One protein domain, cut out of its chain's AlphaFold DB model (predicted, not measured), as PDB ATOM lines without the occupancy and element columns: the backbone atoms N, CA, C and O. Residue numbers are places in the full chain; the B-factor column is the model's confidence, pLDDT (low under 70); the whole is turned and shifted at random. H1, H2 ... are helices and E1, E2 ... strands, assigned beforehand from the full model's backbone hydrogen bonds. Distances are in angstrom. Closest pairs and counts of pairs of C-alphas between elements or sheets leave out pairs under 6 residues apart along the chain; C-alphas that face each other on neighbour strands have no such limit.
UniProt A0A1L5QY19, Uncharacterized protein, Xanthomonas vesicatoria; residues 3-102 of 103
ATOM      1  N   CYS A   3     -14.210  42.652  25.488       93.19
ATOM      2  CA  CYS A   3     -14.723  41.656  26.419       93.19
ATOM      3  C   CYS A   3     -16.124  42.043  26.877       93.19
ATOM      4  O   CYS A   3     -16.361  43.190  27.259       93.19
ATOM      5  N   ARG A   4     -17.026  41.065  26.903       95.38
ATOM      6  CA  ARG A   4     -18.334  41.166  27.543       95.38
ATOM      7  C   ARG A   4     -18.409  40.139  28.666       95.38
ATOM      8  O   ARG A   4     -18.153  38.962  28.445       95.38
ATOM      9  N   LEU A   5     -18.761  40.584  29.867       95.56
ATOM     10  CA  LEU A   5     -19.077  39.677  30.967       95.56
ATOM     11  C   LEU A   5     -20.568  39.368  30.937       95.56
ATOM     12  O   LEU A   5     -21.398  40.275  30.927       95.56
ATOM     13  N   HIS A   6     -20.886  38.083  30.930       95.25
ATOM     14  CA  HIS A   6     -22.244  37.581  31.049       95.25
ATOM     15  C   HIS A   6     -22.455  37.114  32.478       95.25
ATOM     16  O   HIS A   6     -21.616  36.397  33.017       95.25
ATOM     17  N   THR A   7     -23.566  37.510  33.087       95.00
ATOM     18  CA  THR A   7     -23.942  37.109  34.444       95.00
ATOM     19  C   THR A   7     -25.298  36.427  34.415       95.00
ATOM     20  O   THR A   7     -26.216  36.924  33.765       95.00
ATOM     21  N   GLN A   8     -25.453  35.334  35.150       93.44
ATOM     22  CA  GLN A   8     -26.722  34.623  35.261       93.44
ATOM     23  C   GLN A   8     -26.880  34.004  36.652       93.44
ATOM     24  O   GLN A   8     -25.905  33.572  37.268       93.44
ATOM     25  N   MET A   9     -28.119  33.919  37.133       92.75
ATOM     26  CA  MET A   9     -28.437  33.197  38.364       92.75
ATOM     27  C   MET A   9     -28.618  31.707  38.049       92.75
ATOM     28  O   MET A   9     -29.514  31.345  37.287       92.75
ATOM     29  N   GLN A  10     -27.802  30.839  38.647       89.19
ATOM     30  CA  GLN A  10     -27.956  29.382  38.590       89.19
ATOM     31  C   GLN A  10     -28.091  28.817  40.002       89.19
ATOM     32  O   GLN A  10     -27.224  29.025  40.843       89.19
ATOM     33  N   GLN A  11     -29.182  28.087  40.265       88.56
ATOM     34  CA  GLN A  11     -29.444  27.444  41.565       88.56
ATOM     35  C   GLN A  11     -29.370  28.407  42.771       88.56
ATOM     36  O   GLN A  11     -29.018  28.002  43.873       88.56
ATOM     37  N   GLY A  12     -29.714  29.683  42.571       91.00
ATOM     38  CA  GLY A  12     -29.654  30.711  43.618       91.00
ATOM     39  C   GLY A  12     -28.287  31.382  43.786       91.00
ATOM     40  O   GLY A  12     -28.180  32.319  44.571       91.00
ATOM     41  N   GLU A  13     -27.274  30.978  43.019       90.69
ATOM     42  CA  GLU A  13     -25.948  31.599  43.012       90.69
ATOM     43  C   GLU A  13     -25.718  32.409  41.731       90.69
ATOM     44  O   GLU A  13     -26.138  32.021  40.636       90.69
ATOM     45  N   LEU A  14     -25.030  33.546  41.861       93.31
ATOM     46  CA  LEU A  14     -24.582  34.323  40.711       93.31
ATOM     47  C   LEU A  14     -23.400  33.603  40.057       93.31
ATOM     48  O   LEU A  14     -22.371  33.373  40.688       93.31
ATOM     49  N   THR A  15     -23.544  33.285  38.779       96.12
ATOM     50  CA  THR A  15     -22.463  32.778  37.932       96.12
ATOM     51  C   THR A  15     -22.150  33.791  36.847       96.12
ATOM     52  O   THR A  15     -23.022  34.559  36.429       96.12
ATOM     53  N   ALA A  16     -20.910  33.797  36.375       95.94
ATOM     54  CA  ALA A  16     -20.494  34.648  35.281       95.94
ATOM     55  C   ALA A  16     -19.483  33.959  34.367       95.94
ATOM     56  O   ALA A  16     -18.776  33.033  34.767       95.94
ATOM     57  N   PHE A  17     -19.407  34.438  33.130       95.81
ATOM     58  CA  PHE A  17     -18.382  34.027  32.181       95.81
ATOM     59  C   PHE A  17     -17.998  35.173  31.235       95.81
ATOM     60  O   PHE A  17     -18.844  36.004  30.890       95.81
ATOM     61  N   PRO A  18     -16.728  35.237  30.807       96.75
ATOM     62  CA  PRO A  18     -16.273  36.182  29.797       96.75
ATOM     63  C   PRO A  18     -16.537  35.675  28.377       96.75
ATOM     64  O   PRO A  18     -16.236  34.537  28.031       96.75
ATOM     65  N   GLU A  19     -17.031  36.563  27.526       97.38
ATOM     66  CA  GLU A  19     -17.018  36.442  26.072       97.38
ATOM     67  C   GLU A  19     -15.962  37.408  25.529       97.38
ATOM     68  O   GLU A  19     -16.072  38.625  25.711       97.38
ATOM     69  N   VAL A  20     -14.940  36.881  24.857       97.50
ATOM     70  CA  VAL A  20     -13.903  37.698  24.215       97.50
ATOM     71  C   VAL A  20     -14.206  37.803  22.731       97.50
ATOM     72  O   VAL A  20     -14.182  36.807  22.019       97.50
ATOM     73  N   ILE A  21     -14.500  39.010  22.262       97.12
ATOM     74  CA  ILE A  21     -14.882  39.295  20.878       97.12
ATOM     75  C   ILE A  21     -13.636  39.723  20.098       97.12
ATOM     76  O   ILE A  21     -12.964  40.711  20.436       97.12
ATOM     77  N   LEU A  22     -13.330  38.961  19.053       96.38
ATOM     78  CA  LEU A  22     -12.230  39.193  18.132       96.38
ATOM     79  C   LEU A  22     -12.651  40.240  17.087       96.38
ATOM     80  O   LEU A  22     -13.820  40.297  16.698       96.38
ATOM     81  N   PRO A  23     -11.719  41.080  16.606       94.69
ATOM     82  CA  PRO A  23     -11.981  42.048  15.547       94.69
ATOM     83  C   PRO A  23     -11.991  41.362  14.169       94.69
ATOM     84  O   PRO A  23     -11.236  41.750  13.287       94.69
ATOM     85  N   LEU A  24     -12.795  40.308  14.014       94.50
ATOM     86  CA  LEU A  24     -12.894  39.515  12.792       94.50
ATOM     87  C   LEU A  24     -14.360  39.161  12.542       94.50
ATOM     88  O   LEU A  24     -14.970  38.439  13.334       94.50
ATOM     89  N   ALA A  25     -14.949  39.685  11.472       94.31
ATOM     90  CA  ALA A  25     -16.317  39.374  11.090       94.31
ATOM     91  C   ALA A  25     -16.397  38.023  10.379       94.31
ATOM     92  O   ALA A  25     -15.513  37.645   9.617       94.31
ATOM     93  N   ALA A  26     -17.519  37.323  10.553       89.06
ATOM     94  CA  ALA A  26     -17.733  36.015   9.921       89.06
ATOM     95  C   ALA A  26     -17.560  36.046   8.390       89.06
ATOM     96  O   ALA A  26     -17.078  35.090   7.799       89.06
ATOM     97  N   ARG A  27     -17.932  37.164   7.755       89.81
ATOM     98  CA  ARG A  27     -17.816  37.371   6.302       89.81
ATOM     99  C   ARG A  27     -16.380  37.526   5.795       89.81
ATOM    100  O   ARG A  27     -16.177  37.507   4.590       89.81
ATOM    101  N   GLU A  28     -15.427  37.772   6.690       90.12
ATOM    102  CA  GLU A  28     -14.006  37.923   6.351       90.12
ATOM    103  C   GLU A  28     -13.297  36.563   6.291       90.12
ATOM    104  O   GLU A  28     -12.167  36.483   5.825       90.12
ATOM    105  N   LEU A  29     -13.959  35.494   6.742       90.50
ATOM    106  CA  LEU A  29     -13.441  34.134   6.707       90.50
ATOM    107  C   LEU A  29     -13.845  33.445   5.402       90.50
ATOM    108  O   LEU A  29     -15.032  33.356   5.079       90.50
ATOM    109  N   GLY A  30     -12.857  32.922   4.680       89.12
ATOM    110  CA  GLY A  30     -13.037  32.147   3.456       89.12
ATOM    111  C   GLY A  30     -12.171  30.889   3.456       89.12
ATOM    112  O   GLY A  30     -11.527  30.590   4.453       89.12
ATOM    113  N   GLY A  31     -12.231  30.131   2.357       89.31
ATOM    114  CA  GLY A  31     -11.303  29.046   2.002       89.31
ATOM    115  C   GLY A  31     -10.592  28.333   3.161       89.31
ATOM    116  O   GLY A  31     -11.222  27.652   3.977       89.31
ATOM    117  N   ASP A  32      -9.272  28.486   3.200       89.81
ATOM    118  CA  ASP A  32      -8.383  27.807   4.145       89.81
ATOM    119  C   ASP A  32      -8.486  28.378   5.569       89.81
ATOM    120  O   ASP A  32      -8.246  27.664   6.552       89.81
ATOM    121  N   GLU A  33      -8.918  29.635   5.723       90.94
ATOM    122  CA  GLU A  33      -9.176  30.227   7.036       90.94
ATOM    123  C   GLU A  33     -10.334  29.518   7.750       90.94
ATOM    124  O   GLU A  33     -10.281  29.327   8.965       90.94
ATOM    125  N   VAL A  34     -11.357  29.064   7.016       93.00
ATOM    126  CA  VAL A  34     -12.462  28.279   7.591       93.00
ATOM    127  C   VAL A  34     -11.972  26.909   8.063       93.00
ATOM    128  O   VAL A  34     -12.324  26.486   9.164       93.00
ATOM    129  N   ALA A  35     -11.131  26.226   7.281       93.25
ATOM    130  CA  ALA A  35     -10.547  24.948   7.694       93.25
ATOM    131  C   ALA A  35      -9.679  25.109   8.954       93.25
ATOM    132  O   ALA A  35      -9.807  24.342   9.912       93.25
ATOM    133  N   THR A  36      -8.865  26.167   8.995       94.62
ATOM    134  CA  THR A  36      -8.049  26.535  10.159       94.62
ATOM    135  C   THR A  36      -8.919  26.844  11.376       94.62
ATOM    136  O   THR A  36      -8.646  26.354  12.471       94.62
ATOM    137  N   LEU A  37     -10.004  27.602  11.197       95.62
ATOM    138  CA  LEU A  37     -10.949  27.911  12.268       95.62
ATOM    139  C   LEU A  37     -11.572  26.641  12.860       95.62
ATOM    140  O   LEU A  37     -11.689  26.538  14.080       95.62
ATOM    141  N   LEU A  38     -11.961  25.676  12.023       95.31
ATOM    142  CA  LEU A  38     -12.540  24.410  12.477       95.31
ATOM    143  C   LEU A  38     -11.523  23.559  13.252       95.31
ATOM    144  O   LEU A  38     -11.864  23.019  14.306       95.31
ATOM    145  N   ALA A  39     -10.268  23.503  12.799       96.00
ATOM    146  CA  ALA A  39      -9.198  22.820  13.526       96.00
ATOM    147  C   ALA A  39      -8.907  23.490  14.884       96.00
ATOM    148  O   ALA A  39      -8.779  22.817  15.910       96.00
ATOM    149  N   LEU A  40      -8.867  24.828  14.920       96.62
ATOM    150  CA  LEU A  40      -8.724  25.594  16.160       96.62
ATOM    151  C   LEU A  40      -9.906  25.360  17.106       96.62
ATOM    152  O   LEU A  40      -9.701  25.178  18.303       96.62
ATOM    153  N   GLN A  41     -11.134  25.333  16.585       96.69
ATOM    154  CA  GLN A  41     -12.342  25.046  17.355       96.69
ATOM    155  C   GLN A  41     -12.256  23.679  18.051       96.69
ATOM    156  O   GLN A  41     -12.564  23.583  19.238       96.69
ATOM    157  N   GLU A  42     -11.828  22.630  17.345       97.06
ATOM    158  CA  GLU A  42     -11.645  21.290  17.917       97.06
ATOM    159  C   GLU A  42     -10.562  21.276  19.006       97.06
ATOM    160  O   GLU A  42     -10.778  20.774  20.115       97.06
ATOM    161  N   TYR A  43      -9.410  21.888  18.727       96.19
ATOM    162  CA  TYR A  43      -8.305  21.966  19.678       96.19
ATOM    163  C   TYR A  43      -8.692  22.728  20.955       96.19
ATOM    164  O   TYR A  43      -8.440  22.269  22.070       96.19
ATOM    165  N   LEU A  44      -9.372  23.868  20.818       96.94
ATOM    166  CA  LEU A  44      -9.809  24.684  21.951       96.94
ATOM    167  C   LEU A  44     -10.876  23.996  22.801       96.94
ATOM    168  O   LEU A  44     -10.809  24.076  24.030       96.94
ATOM    169  N   LEU A  45     -11.826  23.297  22.174       96.12
ATOM    170  CA  LEU A  45     -12.844  22.541  22.904       96.12
ATOM    171  C   LEU A  45     -12.219  21.416  23.721       96.12
ATOM    172  O   LEU A  45     -12.573  21.246  24.885       96.12
ATOM    173  N   THR A  46     -11.306  20.657  23.114       94.75
ATOM    174  CA  THR A  46     -10.747  19.448  23.730       94.75
ATOM    175  C   THR A  46      -9.692  19.753  24.784       94.75
ATOM    176  O   THR A  46      -9.676  19.101  25.824       94.75
ATOM    177  N   GLN A  47      -8.825  20.741  24.546       94.25
ATOM    178  CA  GLN A  47      -7.675  20.999  25.418       94.25
ATOM    179  C   GLN A  47      -7.926  22.097  26.451       94.25
ATOM    180  O   GLN A  47      -7.372  22.045  27.545       94.25
ATOM    181  N   TYR A  48      -8.754  23.092  26.121       93.38
ATOM    182  CA  TYR A  48      -8.911  24.284  26.960       93.38
ATOM    183  C   TYR A  48     -10.343  24.502  27.449       93.38
ATOM    184  O   TYR A  48     -10.556  25.319  28.345       93.38
ATOM    185  N   GLY A  49     -11.332  23.799  26.888       96.38
ATOM    186  CA  GLY A  49     -12.740  24.013  27.210       96.38
ATOM    187  C   GLY A  49     -13.256  25.371  26.728       96.38
ATOM    188  O   GLY A  49     -14.065  25.996  27.415       96.38
ATOM    189  N   TRP A  50     -12.784  25.839  25.567       97.44
ATOM    190  CA  TRP A  50     -13.229  27.084  24.933       97.44
ATOM    191  C   TRP A  50     -13.910  26.812  23.599       97.44
ATOM    192  O   TRP A  50     -13.495  25.950  22.828       97.44
ATOM    193  N   ARG A  51     -14.953  27.584  23.314       97.12
ATOM    194  CA  ARG A  51     -15.715  27.521  22.072       97.12
ATOM    195  C   ARG A  51     -15.608  28.841  21.328       97.12
ATOM    196  O   ARG A  51     -15.858  29.893  21.914       97.12
ATOM    197  N   LEU A  52     -15.313  28.764  20.036       97.12
ATOM    198  CA  LEU A  52     -15.487  29.859  19.096       97.12
ATOM    199  C   LEU A  52     -16.940  29.894  18.614       97.12
ATOM    200  O   LEU A  52     -17.579  28.874  18.357       97.12
ATOM    201  N   THR A  53     -17.496  31.092  18.575       94.88
ATOM    202  CA  THR A  53     -18.896  31.372  18.249       94.88
ATOM    203  C   THR A  53     -18.977  32.740  17.573       94.88
ATOM    204  O   THR A  53     -17.967  33.420  17.411       94.88
ATOM    205  N   LEU A  54     -20.166  33.141  17.129       94.62
ATOM    206  CA  LEU A  54     -20.420  34.478  16.616       94.62
ATOM    207  C   LEU A  54     -21.249  35.285  17.615       94.62
ATOM    208  O   LEU A  54     -22.259  34.812  18.131       94.62
ATOM    209  N   SER A  55     -20.845  36.529  17.837       93.56
ATOM    210  CA  SER A  55     -21.555  37.510  18.655       93.56
ATOM    211  C   SER A  55     -21.552  38.829  17.913       93.56
ATOM    212  O   SER A  55     -20.504  39.273  17.455       93.56
ATOM    213  N   VAL A  56     -22.727  39.434  17.722       90.56
ATOM    214  CA  VAL A  56     -22.892  40.667  16.923       90.56
ATOM    215  C   VAL A  56     -22.211  40.610  15.537       90.56
ATOM    216  O   VAL A  56     -21.736  41.616  15.023       90.56
ATOM    217  N   GLY A  57     -22.161  39.419  14.925       93.38
ATOM    218  CA  GLY A  57     -21.543  39.181  13.611       93.38
ATOM    219  C   GLY A  57     -20.012  39.062  13.612       93.38
ATOM    220  O   GLY A  57     -19.422  38.856  12.551       93.38
ATOM    221  N   LEU A  58     -19.380  39.164  14.782       96.25
ATOM    222  CA  LEU A  58     -17.943  39.006  14.986       96.25
ATOM    223  C   LEU A  58     -17.632  37.657  15.633       96.25
ATOM    224  O   LEU A  58     -18.428  37.142  16.420       96.25
ATOM    225  N   LEU A  59     -16.465  37.104  15.321       96.88
ATOM    226  CA  LEU A  59     -15.941  35.912  15.971       96.88
ATOM    227  C   LEU A  59     -15.688  36.202  17.454       96.88
ATOM    228  O   LEU A  59     -15.121  37.234  17.811       96.88
ATOM    229  N   CYS A  60     -16.100  35.300  18.334       96.94
ATOM    230  CA  CYS A  60     -15.855  35.398  19.766       96.94
ATOM    231  C   CYS A  60     -15.444  34.053  20.364       96.94
ATOM    232  O   CYS A  60     -15.802  33.000  19.845       96.94
ATOM    233  N   ALA A  61     -14.693  34.100  21.462       97.00
ATOM    234  CA  ALA A  61     -14.296  32.951  22.261       97.00
ATOM    235  C   ALA A  61     -15.007  32.991  23.620       97.00
ATOM    236  O   ALA A  61     -14.932  33.993  24.339       97.00
ATOM    237  N   CYS A  62     -15.664  31.890  23.981       97.00
ATOM    238  CA  CYS A  62     -16.375  31.725  25.248       97.00
ATOM    239  C   CYS A  62     -15.918  30.439  25.950       97.00
ATOM    240  O   CYS A  62     -15.771  29.413  25.277       97.00
ATOM    241  N   PRO A  63     -15.743  30.434  27.279       97.00
ATOM    242  CA  PRO A  63     -15.501  29.201  28.010       97.00
ATOM    243  C   PRO A  63     -16.778  28.349  28.041       97.00
ATOM    244  O   PRO A  63     -17.895  28.865  27.996       97.00
ATOM    245  N   LEU A  64     -16.616  27.030  28.135       95.00
ATOM    246  CA  LEU A  64     -17.733  26.101  28.334       95.00
ATOM    247  C   LEU A  64     -18.239  26.099  29.782       95.00
ATOM    248  O   LEU A  64     -19.391  25.747  30.029       95.00
ATOM    249  N   LEU A  65     -17.373  26.469  30.729       91.94
ATOM    250  CA  LEU A  65     -17.678  26.488  32.152       91.94
ATOM    251  C   LEU A  65     -18.024  27.896  32.629       91.94
ATOM    252  O   LEU A  65     -17.458  28.896  32.190       91.94
ATOM    253  N   LEU A  66     -18.969  27.927  33.558       93.69
ATOM    254  CA  LEU A  66     -19.448  29.118  34.236       93.69
ATOM    255  C   LEU A  66     -18.778  29.199  35.598       93.69
ATOM    256  O   LEU A  66     -18.746  28.210  36.330       93.69
ATOM    257  N   GLU A  67     -18.293  30.380  35.954       95.06
ATOM    258  CA  GLU A  67     -17.557  30.581  37.194       95.06
ATOM    259  C   GLU A  67     -18.439  31.260  38.241       95.06
ATOM    260  O   GLU A  67     -19.221  32.161  37.937       95.06
ATOM    261  N   ARG A  68     -18.315  30.826  39.496       92.94
ATOM    262  CA  ARG A  68     -19.059  31.386  40.642       92.94
ATOM    263  C   ARG A  68     -18.249  32.439  41.397       92.94
ATOM    264  O   ARG A  68     -18.797  33.391  41.942       92.94
ATOM    265  N   ALA A  69     -16.928  32.270  41.433       93.81
ATOM    266  CA  ALA A  69     -16.029  33.150  42.168       93.81
ATOM    267  C   ALA A  69     -15.513  34.288  41.267       93.81
ATOM    268  O   ALA A  69     -14.988  34.003  40.188       93.81
ATOM    269  N   PRO A  70     -15.540  35.560  41.711       92.44
ATOM    270  CA  PRO A  70     -15.043  36.687  40.915       92.44
ATOM    271  C   PRO A  70     -13.594  36.526  40.432       92.44
ATOM    272  O   PRO A  70     -13.282  36.859  39.293       92.44
ATOM    273  N   TYR A  71     -12.711  35.958  41.262       96.00
ATOM    274  CA  TYR A  71     -11.324  35.682  40.867       96.00
ATOM    275  C   TYR A  71     -11.231  34.630  39.752       96.00
ATOM    276  O   TYR A  71     -10.430  34.771  38.833       96.00
ATOM    277  N   ALA A  72     -12.084  33.603  39.785       96.06
ATOM    278  CA  ALA A  72     -12.129  32.599  38.728       96.06
ATOM    279  C   ALA A  72     -12.644  33.197  37.408       96.06
ATOM    280  O   ALA A  72     -12.094  32.892  36.352       96.06
ATOM    281  N   VAL A  73     -13.613  34.123  37.469       95.00
ATOM    282  CA  VAL A  73     -14.079  34.898  36.304       95.00
ATOM    283  C   VAL A  73     -12.948  35.751  35.722       95.00
ATOM    284  O   VAL A  73     -12.757  35.761  34.508       95.00
ATOM    285  N   ALA A  74     -12.170  36.435  36.566       95.00
ATOM    286  CA  ALA A  74     -11.016  37.223  36.128       95.00
ATOM    287  C   ALA A  74      -9.932  36.341  35.481       95.00
ATOM    288  O   ALA A  74      -9.451  36.649  34.393       95.00
ATOM    289  N   ALA A  75      -9.621  35.189  36.078       96.38
ATOM    290  CA  ALA A  75      -8.672  34.238  35.506       96.38
ATOM    291  C   ALA A  75      -9.181  33.636  34.182       96.38
ATOM    292  O   ALA A  75      -8.411  33.438  33.241       96.38
ATOM    293  N   ALA A  76     -10.484  33.355  34.075       96.56
ATOM    294  CA  ALA A  76     -11.103  32.939  32.820       96.56
ATOM    295  C   ALA A  76     -11.013  34.050  31.765       96.56
ATOM    296  O   ALA A  76     -10.755  33.755  30.602       96.56
ATOM    297  N   LEU A  77     -11.163  35.318  32.158       95.88
ATOM    298  CA  LEU A  77     -11.028  36.459  31.257       95.88
ATOM    299  C   LEU A  77      -9.603  36.559  30.703       95.88
ATOM    300  O   LEU A  77      -9.433  36.657  29.490       95.88
ATOM    301  N   GLU A  78      -8.589  36.479  31.563       96.19
ATOM    302  CA  GLU A  78      -7.181  36.485  31.150       96.19
ATOM    303  C   GLU A  78      -6.882  35.349  30.162       96.19
ATOM    304  O   GLU A  78      -6.339  35.591  29.082       96.19
ATOM    305  N   ARG A  79      -7.329  34.121  30.472       95.75
ATOM    306  CA  ARG A  79      -7.209  32.975  29.554       95.75
ATOM    307  C   ARG A  79      -7.925  33.225  28.230       95.75
ATOM    308  O   ARG A  79      -7.371  32.927  27.177       95.75
ATOM    309  N   GLY A  80      -9.117  33.810  28.268       95.94
ATOM    310  CA  GLY A  80      -9.886  34.151  27.075       95.94
ATOM    311  C   GLY A  80      -9.172  35.141  26.163       95.94
ATOM    312  O   GLY A  80      -9.225  34.984  24.947       95.94
ATOM    313  N   GLN A  81      -8.466  36.131  26.721       96.00
ATOM    314  CA  GLN A  81      -7.660  37.067  25.927       96.00
ATOM    315  C   GLN A  81      -6.510  36.349  25.212       96.00
ATOM    316  O   GLN A  81      -6.254  36.627  24.042       96.00
ATOM    317  N   VAL A  82      -5.850  35.403  25.888       96.06
ATOM    318  CA  VAL A  82      -4.786  34.586  25.283       96.06
ATOM    319  C   VAL A  82      -5.348  33.699  24.175       96.06
ATOM    320  O   VAL A  82      -4.820  33.712  23.067       96.06
ATOM    321  N   VAL A  83      -6.450  32.989  24.434       96.00
ATOM    322  CA  VAL A  83      -7.133  32.151  23.433       96.00
ATOM    323  C   VAL A  83      -7.522  32.976  22.208       96.00
ATOM    324  O   VAL A  83      -7.189  32.607  21.084       96.00
ATOM    325  N   ALA A  84      -8.179  34.118  22.413       96.38
ATOM    326  CA  ALA A  84      -8.605  34.991  21.328       96.38
ATOM    327  C   ALA A  84      -7.419  35.534  20.518       96.38
ATOM    328  O   ALA A  84      -7.501  35.612  19.293       96.38
ATOM    329  N   ARG A  85      -6.298  35.860  21.177       96.00
ATOM    330  CA  ARG A  85      -5.079  36.295  20.490       96.00
ATOM    331  C   ARG A  85      -4.481  35.181  19.634       96.00
ATOM    332  O   ARG A  85      -4.222  35.424  18.465       96.00
ATOM    333  N   VAL A  86      -4.323  33.976  20.185       95.00
ATOM    334  CA  VAL A  86      -3.783  32.817  19.451       95.00
ATOM    335  C   VAL A  86      -4.638  32.490  18.230       95.00
ATOM    336  O   VAL A  86      -4.103  32.246  17.153       95.00
ATOM    337  N   VAL A  87      -5.965  32.525  18.375       95.94
ATOM    338  CA  VAL A  87      -6.890  32.304  17.255       95.94
ATOM    339  C   VAL A  87      -6.718  33.372  16.183       95.94
ATOM    340  O   VAL A  87      -6.608  33.036  15.008       95.94
ATOM    341  N   LEU A  88      -6.671  34.648  16.575       95.12
ATOM    342  CA  LEU A  88      -6.491  35.743  15.627       95.12
ATOM    343  C   LEU A  88      -5.161  35.617  14.871       95.12
ATOM    344  O   LEU A  88      -5.150  35.716  13.649       95.12
ATOM    345  N   ASP A  89      -4.067  35.348  15.582       94.50
ATOM    346  CA  ASP A  89      -2.733  35.232  14.989       94.50
ATOM    347  C   ASP A  89      -2.642  34.026  14.039       94.50
ATOM    348  O   ASP A  89      -2.085  34.137  12.945       94.50
ATOM    349  N   ALA A  90      -3.239  32.888  14.411       93.69
ATOM    350  CA  ALA A  90      -3.287  31.699  13.563       93.69
ATOM    351  C   ALA A  90      -4.051  31.959  12.254       93.69
ATOM    352  O   ALA A  90      -3.576  31.581  11.184       93.69
ATOM    353  N   LEU A  91      -5.190  32.653  12.326       92.38
ATOM    354  CA  LEU A  91      -5.985  33.005  11.147       92.38
ATOM    355  C   LEU A  91      -5.279  34.055  10.269       92.38
ATOM    356  O   LEU A  91      -5.276  33.927   9.048       92.38
ATOM    357  N   MET A  92      -4.624  35.055  10.867       87.12
ATOM    358  CA  MET A  92      -3.873  36.075  10.120       87.12
ATOM    359  C   MET A  92      -2.620  35.516   9.435       87.12
ATOM    360  O   MET A  92      -2.259  35.972   8.351       87.12
ATOM    361  N   THR A  93      -1.962  34.523  10.038       82.69
ATOM    362  CA  THR A  93      -0.774  33.886   9.448       82.69
ATOM    363  C   THR A  93      -1.126  33.125   8.165       82.69
ATOM    364  O   THR A  93      -0.365  33.172   7.200       82.69
ATOM    365  N   GLN A  94      -2.299  32.483   8.111       69.12
ATOM    366  CA  GLN A  94      -2.775  31.800   6.900       69.12
ATOM    367  C   GLN A  94      -3.154  32.788   5.789       69.12
ATOM    368  O   GLN A  94      -2.744  32.603   4.644       69.12
ATOM    369  N   ALA A  95      -3.826  33.890   6.138       60.22
ATOM    370  CA  ALA A  95      -4.171  34.938   5.178       60.22
ATOM    371  C   ALA A  95      -2.927  35.582   4.523       60.22
ATOM    372  O   ALA A  95      -2.951  35.938   3.345       60.22
ATOM    373  N   GLY A  96      -1.817  35.704   5.266       58.97
ATOM    374  CA  GLY A  96      -0.538  36.188   4.734       58.97
ATOM    375  C   GLY A  96       0.133  35.213   3.760       58.97
ATOM    376  O   GLY A  96       0.642  35.640   2.726       58.97
ATOM    377  N   GLY A  97       0.081  33.908   4.044       53.16
ATOM    378  CA  GLY A  97       0.648  32.873   3.171       53.16
ATOM    379  C   GLY A  97      -0.100  32.723   1.842       53.16
ATOM    380  O   GLY A  97       0.527  32.541   0.801       53.16
ATOM    381  N   ALA A  98      -1.427  32.872   1.844       53.28
ATOM    382  CA  ALA A  98      -2.231  32.823   0.620       53.28
ATOM    383  C   ALA A  98      -1.950  34.005  -0.331       53.28
ATOM    384  O   ALA A  98      -1.981  33.838  -1.551       53.28
ATOM    385  N   ALA A  99      -1.638  35.189   0.207       50.72
ATOM    386  CA  ALA A  99      -1.302  36.369  -0.589       50.72
ATOM    387  C   ALA A  99       0.086  36.279  -1.255       50.72
ATOM    388  O   ALA A  99       0.270  36.812  -2.345       50.72
ATOM    389  N   GLU A 100       1.048  35.594  -0.630       42.62
ATOM    390  CA  GLU A 100       2.415  35.442  -1.155       42.62
ATOM    391  C   GLU A 100       2.502  34.408  -2.293       42.62
ATOM    392  O   GLU A 100       3.252  34.599  -3.242       42.62
ATOM    393  N   VAL A 101       1.684  33.350  -2.259       51.69
ATOM    394  CA  VAL A 101       1.644  32.313  -3.315       51.69
ATOM    395  C   VAL A 101       0.944  32.803  -4.597       51.69
ATOM    396  O   VAL A 101       1.097  32.202  -5.660       51.69
ATOM    397  N   ALA A 102       0.181  33.894  -4.512       50.41
ATOM    398  CA  ALA A 102      -0.549  34.487  -5.633       50.41
ATOM    399  C   ALA A 102       0.188  35.658  -6.324       50.41
ATOM    400  O   ALA A 102      -0.385  36.258  -7.240       50.41
TER     401      ALA A 102
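What this domain is: This is residues 3 to 102 of the 103 residues of an uncharacterized protein of Xanthomonas vesicatoria (UniProt A0A1L5QY19). A twisted antiparallel sheet of four short to long strands has one face covered by a single long helix, H2, which runs along E2 and E4 and on past the sheet; a shorter helix, H1, sits on the same face beside edge strand E3, and the other face is bare. The E1 and E2 hairpin reaches toward one end of the rod and the last residues of H2 toward the other. The 100 printed residues hold two named helices and four named strands, in the order E1, E2, H1, E3, E4, H2; the sheet's order is E1, E2, E4, E3, and the class is mixed, helices and strands. The whole is only just compact, close to loose, with a radius of gyration of the C-alphas of 15.0 A and spans of 57 by 26 by 18 A.

How they stand to each other: The strongly twisted sheet has E1, residues 3 to 10, and E3, residues 50 to 55, as edge strands, with E2, residues 13 to 25, and E4, residues 58 to 63, as inner strands. E1 and E2 form a hairpin, with N 6 and O 17 within hydrogen-bond range at 2.9 A. E2 bends by 62 degrees at residue 22, and its pairing is staggered: residues 13 to 20 pair with E1 and residues 20 to 25 with E4. N 22 and O 59 are 2.8 A apart, within hydrogen-bond range. E3 and E4 form a hairpin, with N 53 and O 60 within hydrogen-bond range at 2.9 A. H2, residues 70 to 101, is on the sheet at a height of 7.4 A, over E2 and E4, and makes two layers with it, a helix on one face of a sheet. H2 runs along the strands, at 16 degrees to E2 on the local plane. The closest C-alphas of E2 and H2 are those of Pro 18 and Leu 77, 5.5 A apart, and of E4 and H2 those of Ala 61 and Ala 84, 6.1 A apart. H1, residues 31 to 47, is on the same face, over none of the strands; its closest C-alphas to E3 are Leu 44 and Trp 50, 5.1 A apart. H2 touches H1 with residues 87 to 95 alone, at a shallow tilt of 28 degrees, opposite ways, the closest C-alphas being Glu 33 and Leu 91 at 5.9 A. E2, H1 and E3 form a split strand-helix-strand unit, two strands that run the same way with E4 between them, and its crossover is right-handed. E1 is apart from E3 and E4. In H2 every O i to N i+4 pair is within hydrogen-bond range; in H1, 12 of 13 are.

Where its parts are: H2 measures 47.5 A from first to last C-alpha, E2 34.2 A, H1 25.0 A, E1 21.8 A, E4 16.5 A and E3 14.7 A. E1 begins at C-alpha 3 (-14.723, 41.656, 26.419), H1 at C-alpha 31 (-11.303, 29.046, 2.002), and H2 ends at C-alpha 101 (1.644, 32.313, -3.315).

The domain as a whole: The C-alphas farthest apart are those of Gly 12 and Ala 102, 57.3 A. The printed part has no cut. The link from E4 to H2, 6 residues, is short; the other links are tight. The mean pLDDT of the printed part is 90.8, and residues 94 to 102 are under 70.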